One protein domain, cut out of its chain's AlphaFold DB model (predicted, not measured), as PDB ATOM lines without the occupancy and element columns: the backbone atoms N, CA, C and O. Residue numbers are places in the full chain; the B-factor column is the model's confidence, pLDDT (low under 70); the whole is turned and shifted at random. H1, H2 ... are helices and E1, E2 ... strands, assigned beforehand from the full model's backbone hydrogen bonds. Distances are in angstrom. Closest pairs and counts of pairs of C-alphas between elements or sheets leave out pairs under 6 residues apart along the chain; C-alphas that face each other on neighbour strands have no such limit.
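Overview. This is residues 183 to 192 and 218 to 314 of the 348 residues of an uncharacterized protein of Pseudomonas protegens (UniProt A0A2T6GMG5). A twisted sheet of four strands, E2 E1 E4 E3, makes one end of the domain, and three crossed helices, their centres in a triangle, make the rest, with H1 grazing the sheet, H2 at the far end from it, and H3 running from beside H2 past H1 back toward E2. The longest axis runs from the turn of the E3 and E4 hairpin to the loop between H2 and H3. The printed part has 107 residues, with five named strands and three named helices in the order E1 E2 H1 E3 E4 E5 H2 H3; the sheet's order is E2 E1 E4 E3, all antiparallel. The class is mixed, helices and strands. The whole is compact, with a radius of gyration of the C-alphas of 14.6 A and spans of 44 by 32 by 21 A.

Arrangement. In the sheet, E1, residues 188 to 192, and E4, residues 255 to 262, are inner strands at 161 degrees, with N 190 and O 260 2.9 A apart, within hydrogen-bond range. E2, residues 218 to 222, is an edge strand beside E1, with N 191 and O 218 at 2.8 A. The other edge strand, E3, residues 245 to 251, forms a hairpin with E4, with N 250 and O 257 at 2.8 A. H1, residues 232 to 239, is on the sheet but only grazes it. H1 touches H3, residues 295 to 309, about perpendicular at 81 degrees; the closest C-alphas are those of Tyr 234 and Val 302, 6.3 A apart. H3, with residues 296 to 300 alone, touches H2, residues 271 to 281, at a steep tilt of 61 degrees, opposite ways; the closest C-alphas are those of Leu 275 and Leu 296, 6.2 A apart. H1 and H2 only just touch, with 3 pairs of C-alphas within 8 A, the closest those of Val 237 and Val 278 at 6.1 A. E5, residues 268 to 270, pairs with no named strand and meets H2 only through their link. In H1, H2 and H3 every O i to N i+4 pair is within hydrogen-bond range.

Along the chain. E1 begins at C-alpha 188, (30.915, 0.703, -46.087), and H3 ends at C-alpha 309, (34.086, 9.686, -51.322). From first to last C-alpha, E4 measures 22.9 A, H3 21.2 A, E3 17.8 A and H2 15.2 A. E1, E2, H1 and E5 are shorter.

Size, cuts and confidence. The C-alphas of Asp 253 and Ser 287 are the two farthest apart, at 44.9 A. Residues 193 to 217 are not printed, and C-alphas 192 and 218 are 6.4 A apart across the cut. The link from H2 to H3, residues 282 to 294, is long. The pLDDT is under 70 at residues 228 to 230 and 264 to 266; its mean over the printed part is 86.3.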
ATOM      1  N   LEU A 183      36.829   9.805 -38.586       91.56
ATOM      2  CA  LEU A 183      35.729   9.184 -37.852       91.56
ATOM      3  C   LEU A 183      34.947   8.241 -38.779       91.56
ATOM      4  O   LEU A 183      34.154   8.695 -39.606       91.56
ATOM      5  N   VAL A 184      35.149   6.934 -38.612       89.56
ATOM      6  CA  VAL A 184      34.442   5.872 -39.343       89.56
ATOM      7  C   VAL A 184      33.291   5.375 -38.475       89.56
ATOM      8  O   VAL A 184      33.446   4.486 -37.646       89.56
ATOM      9  N   ASN A 185      32.128   6.009 -38.598       87.19
ATOM     10  CA  ASN A 185      30.969   5.748 -37.733       87.19
ATOM     11  C   ASN A 185      29.832   4.981 -38.420       87.19
ATOM     12  O   ASN A 185      28.761   4.813 -37.835       87.19
ATOM     13  N   LYS A 186      30.038   4.566 -39.667       88.94
ATOM     14  CA  LYS A 186      29.076   3.820 -40.476       88.94
ATOM     15  C   LYS A 186      29.812   2.703 -41.213       88.94
ATOM     16  O   LYS A 186      31.025   2.807 -41.385       88.94
ATOM     17  N   PRO A 187      29.109   1.640 -41.617       91.56
ATOM     18  CA  PRO A 187      29.684   0.648 -42.504       91.56
ATOM     19  C   PRO A 187      29.913   1.225 -43.903       91.56
ATOM     20  O   PRO A 187      29.299   2.215 -44.312       91.56
ATOM     21  N   PHE A 188      30.790   0.565 -44.644       92.06
ATOM     22  CA  PHE A 188      30.915   0.703 -46.087       92.06
ATOM     23  C   PHE A 188      31.141  -0.678 -46.706       92.06
ATOM     24  O   PHE A 188      31.417  -1.644 -45.992       92.06
ATOM     25  N   TYR A 189      31.008  -0.764 -48.025       93.31
ATOM     26  CA  TYR A 189      30.978  -2.016 -48.769       93.31
ATOM     27  C   TYR A 189      32.011  -2.014 -49.886       93.31
ATOM     28  O   TYR A 189      32.247  -0.980 -50.515       93.31
ATOM     29  N   ARG A 190      32.584  -3.185 -50.162       93.06
ATOM     30  CA  ARG A 190      33.383  -3.460 -51.360       93.06
ATOM     31  C   ARG A 190      32.704  -4.562 -52.159       93.06
ATOM     32  O   ARG A 190      32.419  -5.624 -51.619       93.06
ATOM     33  N   LYS A 191      32.475  -4.313 -53.444       93.31
ATOM     34  CA  LYS A 191      32.049  -5.311 -54.424       93.31
ATOM     35  C   LYS A 191      33.215  -5.615 -55.347       93.31
ATOM     36  O   LYS A 191      33.783  -4.705 -55.943       93.31
ATOM     37  N   THR A 192      33.543  -6.891 -55.482       92.19
ATOM     38  CA  THR A 192      34.645  -7.362 -56.317       92.19
ATOM     39  C   THR A 192      34.118  -8.355 -57.338       92.19
ATOM     40  O   THR A 192      33.466  -9.334 -56.968       92.19
ATOM     41  N   PHE A 218      34.563  -2.143 -56.793       91.75
ATOM     42  CA  PHE A 218      33.675  -1.030 -56.496       91.75
ATOM     43  C   PHE A 218      33.577  -0.854 -54.982       91.75
ATOM     44  O   PHE A 218      33.548  -1.835 -54.241       91.75
ATOM     45  N   ILE A 219      33.514   0.388 -54.504       91.44
ATOM     46  CA  ILE A 219      33.355   0.709 -53.076       91.44
ATOM     47  C   ILE A 219      32.135   1.611 -52.929       91.44
ATOM     48  O   ILE A 219      31.882   2.438 -53.797       91.44
ATOM     49  N   GLY A 220      31.359   1.453 -51.863       90.06
ATOM     50  CA  GLY A 220      30.122   2.202 -51.656       90.06
ATOM     51  C   GLY A 220      29.740   2.297 -50.189       90.06
ATOM     52  O   GLY A 220      30.277   1.589 -49.342       90.06
ATOM     53  N   ARG A 221      28.798   3.187 -49.875       87.56
ATOM     54  CA  ARG A 221      28.171   3.259 -48.539       87.56
ATOM     55  C   ARG A 221      26.971   2.335 -48.392       87.56
ATOM     56  O   ARG A 221      26.513   2.110 -47.279       87.56
ATOM     57  N   ASP A 222      26.461   1.866 -49.515       84.19
ATOM     58  CA  ASP A 222      25.273   1.044 -49.621       84.19
ATOM     59  C   ASP A 222      25.553  -0.037 -50.664       84.19
ATOM     60  O   ASP A 222      26.278   0.211 -51.633       84.19
ATOM     61  N   ILE A 223      24.979  -1.215 -50.458       81.50
ATOM     62  CA  ILE A 223      25.081  -2.346 -51.373       81.50
ATOM     63  C   ILE A 223      24.442  -2.034 -52.731       81.50
ATOM     64  O   ILE A 223      24.851  -2.591 -53.746       81.50
ATOM     65  N   ASP A 224      23.494  -1.096 -52.764       79.25
ATOM     66  CA  ASP A 224      22.810  -0.692 -53.993       79.25
ATOM     67  C   ASP A 224      23.501   0.483 -54.708       79.25
ATOM     68  O   ASP A 224      23.224   0.752 -55.875       79.25
ATOM     69  N   ASN A 225      24.422   1.186 -54.033       78.06
ATOM     70  CA  ASN A 225      25.059   2.403 -54.543       78.06
ATOM     71  C   ASN A 225      26.579   2.381 -54.328       78.06
ATOM     72  O   ASN A 225      27.113   2.976 -53.382       78.06
ATOM     73  N   PHE A 226      27.284   1.732 -55.253       80.44
ATOM     74  CA  PHE A 226      28.738   1.808 -55.340       80.44
ATOM     75  C   PHE A 226      29.198   3.015 -56.173       80.44
ATOM     76  O   PHE A 226      28.529   3.432 -57.120       80.44
ATOM     77  N   PHE A 227      30.364   3.572 -55.844       72.31
ATOM     78  CA  PHE A 227      31.061   4.520 -56.710       72.31
ATOM     79  C   PHE A 227      31.510   3.831 -58.010       72.31
ATOM     80  O   PHE A 227      31.564   2.604 -58.094       72.31
ATOM     81  N   GLN A 228      31.865   4.639 -59.012       65.06
ATOM     82  CA  GLN A 228      32.512   4.178 -60.242       65.06
ATOM     83  C   GLN A 228      33.720   3.281 -59.932       65.06
ATOM     84  O   GLN A 228      34.363   3.489 -58.906       65.06
ATOM     85  N   GLU A 229      34.001   2.324 -60.823       68.19
ATOM     86  CA  GLU A 229      35.130   1.388 -60.749       68.19
ATOM     87  C   GLU A 229      36.399   2.038 -60.194       68.19
ATOM     88  O   GLU A 229      36.808   3.128 -60.610       68.19
ATOM     89  N   ILE A 230      36.990   1.365 -59.216       69.56
ATOM     90  CA  ILE A 230      38.067   1.897 -58.405       69.56
ATOM     91  C   ILE A 230      39.334   1.088 -58.646       69.56
ATOM     92  O   ILE A 230      39.319  -0.139 -58.720       69.56
ATOM     93  N   GLU A 231      40.456   1.798 -58.720       72.31
ATOM     94  CA  GLU A 231      41.773   1.190 -58.828       72.31
ATOM     95  C   GLU A 231      42.104   0.314 -57.610       72.31
ATOM     96  O   GLU A 231      41.729   0.598 -56.468       72.31
ATOM     97  N   ILE A 232      42.907  -0.723 -57.844       81.62
ATOM     98  CA  ILE A 232      43.311  -1.707 -56.830       81.62
ATOM     99  C   ILE A 232      43.937  -1.078 -55.574       81.62
ATOM    100  O   ILE A 232      43.795  -1.614 -54.475       81.62
ATOM    101  N   PHE A 233      44.559   0.098 -55.704       83.44
ATOM    102  CA  PHE A 233      45.159   0.835 -54.592       83.44
ATOM    103  C   PHE A 233      44.161   1.192 -53.487       83.44
ATOM    104  O   PHE A 233      44.526   1.160 -52.313       83.44
ATOM    105  N   TYR A 234      42.900   1.475 -53.819       89.62
ATOM    106  CA  TYR A 234      41.885   1.759 -52.801       89.62
ATOM    107  C   TYR A 234      41.558   0.513 -51.979       89.62
ATOM    108  O   TYR A 234      41.407   0.592 -50.762       89.62
ATOM    109  N   SER A 235      41.504  -0.651 -52.633       88.56
ATOM    110  CA  SER A 235      41.333  -1.930 -51.944       88.56
ATOM    111  C   SER A 235      42.489  -2.187 -50.980       88.56
ATOM    112  O   SER A 235      42.263  -2.558 -49.835       88.56
ATOM    113  N   MET A 236      43.721  -1.908 -51.409       86.38
ATOM    114  CA  MET A 236      44.917  -2.118 -50.592       86.38
ATOM    115  C   MET A 236      44.946  -1.228 -49.348       86.38
ATOM    116  O   MET A 236      45.293  -1.702 -48.268       86.38
ATOM    117  N   VAL A 237      44.561   0.051 -49.465       90.06
ATOM    118  CA  VAL A 237      44.478   0.914 -48.276       90.06
ATOM    119  C   VAL A 237      43.344   0.480 -47.349       90.06
ATOM    120  O   VAL A 237      43.501   0.588 -46.137       90.06
ATOM    121  N   ILE A 238      42.234  -0.059 -47.867       90.69
ATOM    122  CA  ILE A 238      41.172  -0.631 -47.026       90.69
ATOM    123  C   ILE A 238      41.699  -1.845 -46.258       90.69
ATOM    124  O   ILE A 238      41.617  -1.873 -45.032       90.69
ATOM    125  N   ASP A 239      42.308  -2.803 -46.954       87.19
ATOM    126  CA  ASP A 239      42.801  -4.046 -46.349       87.19
ATOM    127  C   ASP A 239      43.898  -3.796 -45.297       87.19
ATOM    128  O   ASP A 239      44.093  -4.602 -44.390       87.19
ATOM    129  N   ALA A 240      44.592  -2.654 -45.366       85.62
ATOM    130  CA  ALA A 240      45.584  -2.260 -44.367       85.62
ATOM    131  C   ALA A 240      44.979  -1.926 -42.993       85.62
ATOM    132  O   ALA A 240      45.703  -1.927 -42.000       85.62
ATOM    133  N   ASN A 241      43.687  -1.602 -42.910       85.25
ATOM    134  CA  ASN A 241      43.082  -1.088 -41.677       85.25
ATOM    135  C   ASN A 241      41.717  -1.666 -41.320       85.25
ATOM    136  O   ASN A 241      41.268  -1.493 -40.187       85.25
ATOM    137  N   PHE A 242      41.053  -2.327 -42.260       87.06
ATOM    138  CA  PHE A 242      39.711  -2.834 -42.070       87.06
ATOM    139  C   PHE A 242      39.668  -4.320 -42.412       87.06
ATOM    140  O   PHE A 242      40.044  -4.734 -43.502       87.06
ATOM    141  N   ASN A 243      39.141  -5.122 -41.493       85.19
ATOM    142  CA  ASN A 243      38.719  -6.486 -41.795       85.19
ATOM    143  C   ASN A 243      37.294  -6.450 -42.346       85.19
ATOM    144  O   ASN A 243      36.424  -5.787 -41.766       85.19
ATOM    145  N   SER A 244      37.076  -7.194 -43.422       88.75
ATOM    146  CA  SER A 244      35.773  -7.406 -44.033       88.75
ATOM    147  C   SER A 244      35.013  -8.570 -43.398       88.75
ATOM    148  O   SER A 244      35.586  -9.493 -42.814       88.75
ATOM    149  N   ILE A 245      33.696  -8.540 -43.574       91.19
ATOM    150  CA  ILE A 245      32.804  -9.689 -43.431       91.19
ATOM    151  C   ILE A 245      32.136  -9.902 -44.788       91.19
ATOM    152  O   ILE A 245      31.613  -8.960 -45.378       91.19
ATOM    153  N   THR A 246      32.150 -11.131 -45.298       92.75
ATOM    154  CA  THR A 246      31.428 -11.465 -46.530       92.75
ATOM    155  C   THR A 246      29.922 -11.379 -46.297       92.75
ATOM    156  O   THR A 246      29.393 -12.059 -45.419       92.75
ATOM    157  N   VAL A 247      29.241 -10.569 -47.106       92.75
ATOM    158  CA  VAL A 247      27.781 -10.397 -47.075       92.75
ATOM    159  C   VAL A 247      27.111 -11.278 -48.118       92.75
ATOM    160  O   VAL A 247      26.131 -11.954 -47.813       92.75
ATOM    161  N   SER A 248      27.643 -11.301 -49.340       92.44
ATOM    162  CA  SER A 248      27.113 -12.140 -50.410       92.44
ATOM    163  C   SER A 248      28.209 -12.654 -51.332       92.44
ATOM    164  O   SER A 248      29.268 -12.041 -51.501       92.44
ATOM    165  N   ILE A 249      27.934 -13.820 -51.910       92.06
ATOM    166  CA  ILE A 249      28.689 -14.411 -53.010       92.06
ATOM    167  C   ILE A 249      27.652 -14.781 -54.061       92.06
ATOM    168  O   ILE A 249      26.796 -15.631 -53.817       92.06
ATOM    169  N   GLU A 250      27.722 -14.129 -55.211       92.19
ATOM    170  CA  GLU A 250      26.853 -14.391 -56.348       92.19
ATOM    171  C   GLU A 250      27.670 -15.042 -57.455       92.19
ATOM    172  O   GLU A 250      28.693 -14.524 -57.910       92.19
ATOM    173  N   ASP A 251      27.213 -16.213 -57.867       89.88
ATOM    174  CA  ASP A 251      27.820 -17.004 -58.917       89.88
ATOM    175  C   ASP A 251      26.964 -16.862 -60.182       89.88
ATOM    176  O   ASP A 251      25.836 -17.352 -60.229       89.88
ATOM    177  N   ASN A 252      27.505 -16.169 -61.185       85.25
ATOM    178  CA  ASN A 252      26.889 -16.033 -62.501       85.25
ATOM    179  C   ASN A 252      27.684 -16.842 -63.540       85.25
ATOM    180  O   ASN A 252      28.816 -17.260 -63.294       85.25
ATOM    181  N   ASP A 253      27.125 -17.009 -64.743       84.56
ATOM    182  CA  ASP A 253      27.770 -17.778 -65.823       84.56
ATOM    183  C   ASP A 253      29.114 -17.178 -66.275       84.56
ATOM    184  O   ASP A 253      30.016 -17.900 -66.695       84.56
ATOM    185  N   THR A 254      29.260 -15.852 -66.185       85.31
ATOM    186  CA  THR A 254      30.415 -15.112 -66.721       85.31
ATOM    187  C   THR A 254      31.372 -14.588 -65.656       85.31
ATOM    188  O   THR A 254      32.544 -14.384 -65.953       85.31
ATOM    189  N   HIS A 255      30.899 -14.379 -64.425       89.56
ATOM    190  CA  HIS A 255      31.683 -13.774 -63.347       89.56
ATOM    191  C   HIS A 255      31.251 -14.323 -61.988       89.56
ATOM    192  O   HIS A 255      30.117 -14.775 -61.818       89.56
ATOM    193  N   MET A 256      32.136 -14.228 -61.000       91.62
ATOM    194  CA  MET A 256      31.761 -14.332 -59.590       91.62
ATOM    195  C   MET A 256      31.802 -12.938 -58.958       91.62
ATOM    196  O   MET A 256      32.759 -12.191 -59.156       91.62
ATOM    197  N   CYS A 257      30.756 -12.590 -58.211       92.94
ATOM    198  CA  CYS A 257      30.640 -11.336 -57.482       92.94
ATOM    199  C   CYS A 257      30.713 -11.579 -55.969       92.94
ATOM    200  O   CYS A 257      29.856 -12.250 -55.396       92.94
ATOM    201  N   LEU A 258      31.717 -10.991 -55.320       93.31
ATOM    202  CA  LEU A 258      31.889 -11.002 -53.869       93.31
ATOM    203  C   LEU A 258      31.538  -9.625 -53.308       93.31
ATOM    204  O   LEU A 258      32.122  -8.629 -53.740       93.31
ATOM    205  N   ILE A 259      30.642  -9.572 -52.323       93.62
ATOM    206  CA  ILE A 259      30.341  -8.348 -51.575       93.62
ATOM    207  C   ILE A 259      30.800  -8.502 -50.128       93.62
ATOM    208  O   ILE A 259      30.452  -9.455 -49.428       93.62
ATOM    209  N   GLU A 260      31.578  -7.526 -49.680       93.75
ATOM    210  CA  GLU A 260      32.177  -7.436 -48.356       93.75
ATOM    211  C   GLU A 260      31.691  -6.178 -47.633       93.75
ATOM    212  O   GLU A 260      31.595  -5.111 -48.236       93.75
ATOM    213  N   GLU A 261      31.431  -6.294 -46.333       93.69
ATOM    214  CA  GLU A 261      31.083  -5.191 -45.436       93.69
ATOM    215  C   GLU A 261      32.211  -4.917 -44.439       93.69
ATOM    216  O   GLU A 261      32.809  -5.837 -43.879       93.69
ATOM    217  N   PHE A 262      32.445  -3.636 -44.157       90.50
ATOM    218  CA  PHE A 262      33.412  -3.159 -43.172       90.50
ATOM    219  C   PHE A 262      32.691  -2.413 -42.038       90.50
ATOM    220  O   PHE A 262      32.572  -1.189 -42.063       90.50
ATOM    221  N   SER A 263      32.185  -3.151 -41.045       82.12
ATOM    222  CA  SER A 263      31.343  -2.611 -39.957       82.12
ATOM    223  C   SER A 263      31.919  -2.758 -38.540       82.12
ATOM    224  O   SER A 263      31.557  -1.991 -37.651       82.12
ATOM    225  N   GLY A 264      32.838  -3.704 -38.307       67.44
ATOM    226  CA  GLY A 264      33.351  -4.061 -36.969       67.44
ATOM    227  C   GLY A 264      34.662  -3.387 -36.538       67.44
ATOM    228  O   GLY A 264      35.410  -3.971 -35.758       67.44
ATOM    229  N   GLN A 265      34.992  -2.218 -37.088       65.00
ATOM    230  CA  GLN A 265      36.360  -1.672 -37.135       65.00
ATOM    231  C   GLN A 265      36.552  -0.400 -36.288       65.00
ATOM    232  O   GLN A 265      35.556   0.181 -35.845       65.00
ATOM    233  N   PRO A 266      37.805   0.035 -36.006       65.12
ATOM    234  CA  PRO A 266      38.033   1.174 -35.125       65.12
ATOM    235  C   PRO A 266      37.344   2.430 -35.657       65.12
ATOM    236  O   PRO A 266      37.566   2.857 -36.786       65.12
ATOM    237  N   SER A 267      36.536   3.053 -34.800       76.75
ATOM    238  CA  SER A 267      35.764   4.248 -35.146       76.75
ATOM    239  C   SER A 267      36.634   5.476 -35.403       76.75
ATOM    240  O   SER A 267      36.165   6.450 -35.982       76.75
ATOM    241  N   MET A 268      37.898   5.448 -34.982       87.69
ATOM    242  CA  MET A 268      38.851   6.538 -35.134       87.69
ATOM    243  C   MET A 268      40.177   5.996 -35.646       87.69
ATOM    244  O   MET A 268      40.810   5.180 -34.978       87.69
ATOM    245  N   ILE A 269      40.606   6.475 -36.810       89.19
ATOM    246  CA  ILE A 269      41.854   6.046 -37.443       89.19
ATOM    247  C   ILE A 269      42.670   7.272 -37.795       89.19
ATOM    248  O   ILE A 269      42.197   8.177 -38.484       89.19
ATOM    249  N   LYS A 270      43.913   7.296 -37.328       92.88
ATOM    250  CA  LYS A 270      44.833   8.382 -37.629       92.88
ATOM    251  C   LYS A 270      45.550   8.149 -38.949       92.88
ATOM    252  O   LYS A 270      45.924   7.018 -39.260       92.88
ATOM    253  N   LEU A 271      45.798   9.217 -39.697       95.06
ATOM    254  CA  LEU A 271      46.440   9.123 -41.003       95.06
ATOM    255  C   LEU A 271      47.841   8.490 -40.934       95.06
ATOM    256  O   LEU A 271      48.126   7.576 -41.699       95.06
ATOM    257  N   SER A 272      48.702   8.903 -40.000       94.06
ATOM    258  CA  SER A 272      50.048   8.326 -39.850       94.06
ATOM    259  C   SER A 272      50.030   6.843 -39.473       94.06
ATOM    260  O   SER A 272      50.863   6.080 -39.960       94.06
ATOM    261  N   GLN A 273      49.061   6.418 -38.658       90.81
ATOM    262  CA  GLN A 273      48.841   5.008 -38.336       90.81
ATOM    263  C   GLN A 273      48.409   4.223 -39.580       90.81
ATOM    264  O   GLN A 273      48.919   3.139 -39.839       90.81
ATOM    265  N   TRP A 274      47.513   4.789 -40.392       91.56
ATOM    266  CA  TRP A 274      47.094   4.161 -41.642       91.56
ATOM    267  C   TRP A 274      48.264   4.003 -42.618       91.56
ATOM    268  O   TRP A 274      48.469   2.923 -43.165       91.56
ATOM    269  N   LEU A 275      49.089   5.039 -42.778       92.25
ATOM    270  CA  LEU A 275      50.287   4.979 -43.620       92.25
ATOM    271  C   LEU A 275      51.280   3.906 -43.152       92.25
ATOM    272  O   LEU A 275      51.836   3.190 -43.984       92.25
ATOM    273  N   LEU A 276      51.475   3.765 -41.837       88.12
ATOM    274  CA  LEU A 276      52.285   2.689 -41.262       88.12
ATOM    275  C   LEU A 276      51.738   1.309 -41.630       88.12
ATOM    276  O   LEU A 276      52.502   0.450 -42.066       88.12
ATOM    277  N   ASN A 277      50.431   1.108 -41.487       86.81
ATOM    278  CA  ASN A 277      49.804  -0.175 -41.778       86.81
ATOM    279  C   ASN A 277      49.852  -0.509 -43.274       86.81
ATOM    280  O   ASN A 277      50.086  -1.660 -43.631       86.81
ATOM    281  N   VAL A 278      49.724   0.490 -44.158       87.62
ATOM    282  CA  VAL A 278      49.921   0.305 -45.607       87.62
ATOM    283  C   VAL A 278      51.356  -0.129 -45.906       87.62
ATOM    284  O   VAL A 278      51.559  -1.110 -46.616       87.62
ATOM    285  N   ALA A 279      52.354   0.555 -45.336       84.88
ATOM    286  CA  ALA A 279      53.758   0.194 -45.529       84.88
ATOM    287  C   ALA A 279      54.053  -1.243 -45.064       84.88
ATOM    288  O   ALA A 279      54.751  -1.982 -45.754       84.88
ATOM    289  N   GLN A 280      53.478  -1.652 -43.928       81.75
ATOM    290  CA  GLN A 280      53.616  -3.006 -43.387       81.75
ATOM    291  C   GLN A 280      52.912  -4.058 -44.246       81.75
ATOM    292  O   GLN A 280      53.514  -5.084 -44.547       81.75
ATOM    293  N   LEU A 281      51.664  -3.811 -44.658       81.12
ATOM    294  CA  LEU A 281      50.896  -4.738 -45.493       81.12
ATOM    295  C   LEU A 281      51.606  -5.008 -46.824       81.12
ATOM    296  O   LEU A 281      51.593  -6.133 -47.319       81.12
ATOM    297  N   MET A 282      52.219  -3.972 -47.400       78.69
ATOM    298  CA  MET A 282      52.905  -4.056 -48.687       78.69
ATOM    299  C   MET A 282      54.370  -4.500 -48.581       78.69
ATOM    300  O   MET A 282      55.004  -4.673 -49.619       78.69
ATOM    301  N   ASP A 283      54.908  -4.655 -47.368       77.81
ATOM    302  CA  ASP A 283      56.341  -4.873 -47.110       77.81
ATOM    303  C   ASP A 283      57.237  -3.839 -47.822       77.81
ATOM    304  O   ASP A 283      58.277  -4.143 -48.409       77.81
ATOM    305  N   ILE A 284      56.800  -2.575 -47.812       78.25
ATOM    306  CA  ILE A 284      57.510  -1.477 -48.464       78.25
ATOM    307  C   ILE A 284      58.285  -0.670 -47.434       78.25
ATOM    308  O   ILE A 284      57.755  -0.234 -46.410       78.25
ATOM    309  N   GLN A 285      59.551  -0.400 -47.754       76.19
ATOM    310  CA  GLN A 285      60.355   0.550 -46.999       76.19
ATOM    311  C   GLN A 285      59.703   1.935 -47.057       76.19
ATOM    312  O   GLN A 285      59.474   2.435 -48.162       76.19
ATOM    313  N   PRO A 286      59.455   2.593 -45.908       76.50
ATOM    314  CA  PRO A 286      58.860   3.921 -45.876       76.50
ATOM    315  C   PRO A 286      59.547   4.915 -46.803       76.50
ATOM    316  O   PRO A 286      58.856   5.749 -47.349       76.50
ATOM    317  N   SER A 287      60.859   4.792 -47.029       77.81
ATOM    318  CA  SER A 287      61.672   5.658 -47.889       77.81
ATOM    319  C   SER A 287      61.493   5.481 -49.401       77.81
ATOM    320  O   SER A 287      62.089   6.241 -50.168       77.81
ATOM    321  N   LEU A 288      60.723   4.487 -49.852       79.94
ATOM    322  CA  LEU A 288      60.584   4.174 -51.271       79.94
ATOM    323  C   LEU A 288      59.899   5.320 -52.034       79.94
ATOM    324  O   LEU A 288      58.813   5.781 -51.670       79.94
ATOM    325  N   ALA A 289      60.508   5.729 -53.147       78.75
ATOM    326  CA  ALA A 289      59.937   6.679 -54.094       78.75
ATOM    327  C   ALA A 289      59.769   6.031 -55.474       78.75
ATOM    328  O   ALA A 289      60.656   5.323 -55.949       78.75
ATOM    329  N   VAL A 290      58.641   6.306 -56.128       74.56
ATOM    330  CA  VAL A 290      58.327   5.873 -57.495       74.56
ATOM    331  C   VAL A 290      57.972   7.118 -58.302       74.56
ATOM    332  O   VAL A 290      57.146   7.917 -57.870       74.56
ATOM    333  N   ASN A 291      58.611   7.320 -59.458       74.25
ATOM    334  CA  ASN A 291      58.391   8.492 -60.322       74.25
ATOM    335  C   ASN A 291      58.511   9.845 -59.586       74.25
ATOM    336  O   ASN A 291      57.719  10.755 -59.814       74.25
ATOM    337  N   ASN A 292      59.506   9.978 -58.701       75.88
ATOM    338  CA  ASN A 292      59.738  11.153 -57.843       75.88
ATOM    339  C   ASN A 292      58.641  11.443 -56.802       75.88
ATOM    340  O   ASN A 292      58.716  12.472 -56.133       75.88
ATOM    341  N   MET A 293      57.665  10.550 -56.625       79.31
ATOM    342  CA  MET A 293      56.671  10.631 -55.557       79.31
ATOM    343  C   MET A 293      56.950   9.567 -54.502       79.31
ATOM    344  O   MET A 293      57.215   8.402 -54.809       79.31
ATOM    345  N   HIS A 294      56.898   9.964 -53.237       83.88
ATOM    346  CA  HIS A 294      57.086   9.042 -52.129       83.88
ATOM    347  C   HIS A 294      55.874   8.105 -52.020       83.88
ATOM    348  O   HIS A 294      54.731   8.555 -52.113       83.88
ATOM    349  N   VAL A 295      56.080   6.806 -51.791       85.75
ATOM    350  CA  VAL A 295      54.972   5.828 -51.755       85.75
ATOM    351  C   VAL A 295      53.910   6.175 -50.708       85.75
ATOM    352  O   VAL A 295      52.712   6.040 -50.953       85.75
ATOM    353  N   LEU A 296      54.342   6.715 -49.564       90.50
ATOM    354  CA  LEU A 296      53.433   7.155 -48.506       90.50
ATOM    355  C   LEU A 296      52.639   8.409 -48.890       90.50
ATOM    356  O   LEU A 296      51.545   8.614 -48.373       90.50
ATOM    357  N   GLU A 297      53.147   9.233 -49.807       92.25
ATOM    358  CA  GLU A 297      52.397  10.371 -50.341       92.25
ATOM    359  C   GLU A 297      51.265   9.893 -51.258       92.25
ATOM    360  O   GLU A 297      50.132  10.351 -51.107       92.25
ATOM    361  N   MET A 298      51.533   8.911 -52.128       90.12
ATOM    362  CA  MET A 298      50.492   8.257 -52.933       90.12
ATOM    363  C   MET A 298      49.432   7.608 -52.041       90.12
ATOM    364  O   MET A 298      48.243   7.887 -52.195       90.12
ATOM    365  N   ALA A 299      49.857   6.803 -51.060       92.25
ATOM    366  CA  ALA A 299      48.949   6.161 -50.113       92.25
ATOM    367  C   ALA A 299      48.090   7.192 -49.371       92.25
ATOM    368  O   ALA A 299      46.879   7.017 -49.257       92.25
ATOM    369  N   ARG A 300      48.686   8.309 -48.931       95.06
ATOM    370  CA  ARG A 300      47.946   9.409 -48.306       95.06
ATOM    371  C   ARG A 300      46.868   9.956 -49.236       95.06
ATOM    372  O   ARG A 300      45.744  10.148 -48.786       95.06
ATOM    373  N   ILE A 301      47.199  10.258 -50.492       93.81
ATOM    374  CA  ILE A 301      46.236  10.821 -51.451       93.81
ATOM    375  C   ILE A 301      45.042   9.875 -51.614       93.81
ATOM    376  O   ILE A 301      43.905  10.319 -51.481       93.81
ATOM    377  N   VAL A 302      45.307   8.579 -51.809       93.25
ATOM    378  CA  VAL A 302      44.269   7.549 -51.956       93.25
ATOM    379  C   VAL A 302      43.413   7.437 -50.693       93.25
ATOM    380  O   VAL A 302      42.191   7.417 -50.790       93.25
ATOM    381  N   ILE A 303      44.027   7.427 -49.506       94.50
ATOM    382  CA  ILE A 303      43.313   7.393 -48.220       94.50
ATOM    383  C   ILE A 303      42.363   8.588 -48.089       94.50
ATOM    384  O   ILE A 303      41.192   8.424 -47.760       94.50
ATOM    385  N   VAL A 304      42.854   9.799 -48.342       94.50
ATOM    386  CA  VAL A 304      42.060  11.021 -48.173       94.50
ATOM    387  C   VAL A 304      40.913  11.072 -49.173       94.50
ATOM    388  O   VAL A 304      39.787  11.392 -48.793       94.50
ATOM    389  N   ASP A 305      41.179  10.719 -50.431       93.50
ATOM    390  CA  ASP A 305      40.153  10.664 -51.468       93.50
ATOM    391  C   ASP A 305      39.089   9.601 -51.154       93.50
ATOM    392  O   ASP A 305      37.894   9.896 -51.191       93.50
ATOM    393  N   LEU A 306      39.506   8.401 -50.737       92.31
ATOM    394  CA  LEU A 306      38.610   7.332 -50.291       92.31
ATOM    395  C   LEU A 306      37.672   7.816 -49.182       92.31
ATOM    396  O   LEU A 306      36.459   7.635 -49.274       92.31
ATOM    397  N   MET A 307      38.221   8.450 -48.145       92.06
ATOM    398  CA  MET A 307      37.440   8.910 -46.999       92.06
ATOM    399  C   MET A 307      36.476  10.039 -47.364       92.06
ATOM    400  O   MET A 307      35.352  10.059 -46.857       92.06
ATOM    401  N   HIS A 308      36.865  10.934 -48.277       91.25
ATOM    402  CA  HIS A 308      35.968  11.954 -48.817       91.25
ATOM    403  C   HIS A 308      34.836  11.356 -49.653       91.25
ATOM    404  O   HIS A 308      33.683  11.739 -49.455       91.25
ATOM    405  N   ARG A 309      35.121  10.394 -50.542       89.62
ATOM    406  CA  ARG A 309      34.086   9.686 -51.322       89.62
ATOM    407  C   ARG A 309      33.120   8.961 -50.402       89.62
ATOM    408  O   ARG A 309      31.909   9.126 -50.504       89.62
ATOM    409  N   LEU A 310      33.667   8.247 -49.422       89.50
ATOM    410  CA  LEU A 310      32.916   7.618 -48.346       89.50
ATOM    411  C   LEU A 310      32.349   8.620 -47.339       89.50
ATOM    412  O   LEU A 310      31.845   8.170 -46.317       89.50
ATOM    413  N   GLY A 311      32.412   9.934 -47.582       89.62
ATOM    414  CA  GLY A 311      31.793  11.017 -46.814       89.62
ATOM    415  C   GLY A 311      32.111  11.043 -45.318       89.62
ATOM    416  O   GLY A 311      31.274  11.510 -44.536       89.62
ATOM    417  N   TYR A 312      33.225  10.449 -44.895       91.25
ATOM    418  CA  TYR A 312      33.639  10.435 -43.497       91.25
ATOM    419  C   TYR A 312      34.284  11.764 -43.126       91.25
ATOM    420  O   TYR A 312      35.017  12.369 -43.907       91.25
ATOM    421  N   SER A 313      33.996  12.230 -41.915       89.12
ATOM    422  CA  SER A 313      34.526  13.490 -41.412       89.12
ATOM    423  C   SER A 313      35.896  13.303 -40.775       89.12
ATOM    424  O   SER A 313      36.166  12.300 -40.107       89.12
ATOM    425  N   ILE A 314      36.722  14.332 -40.909       91.81
ATOM    426  CA  ILE A 314      37.955  14.482 -40.147       91.81
ATOM    427  C   ILE A 314      37.619  15.068 -38.769       91.81
ATOM    428  O   ILE A 314      36.764  15.944 -38.648       91.81
TER     429      ILE A 314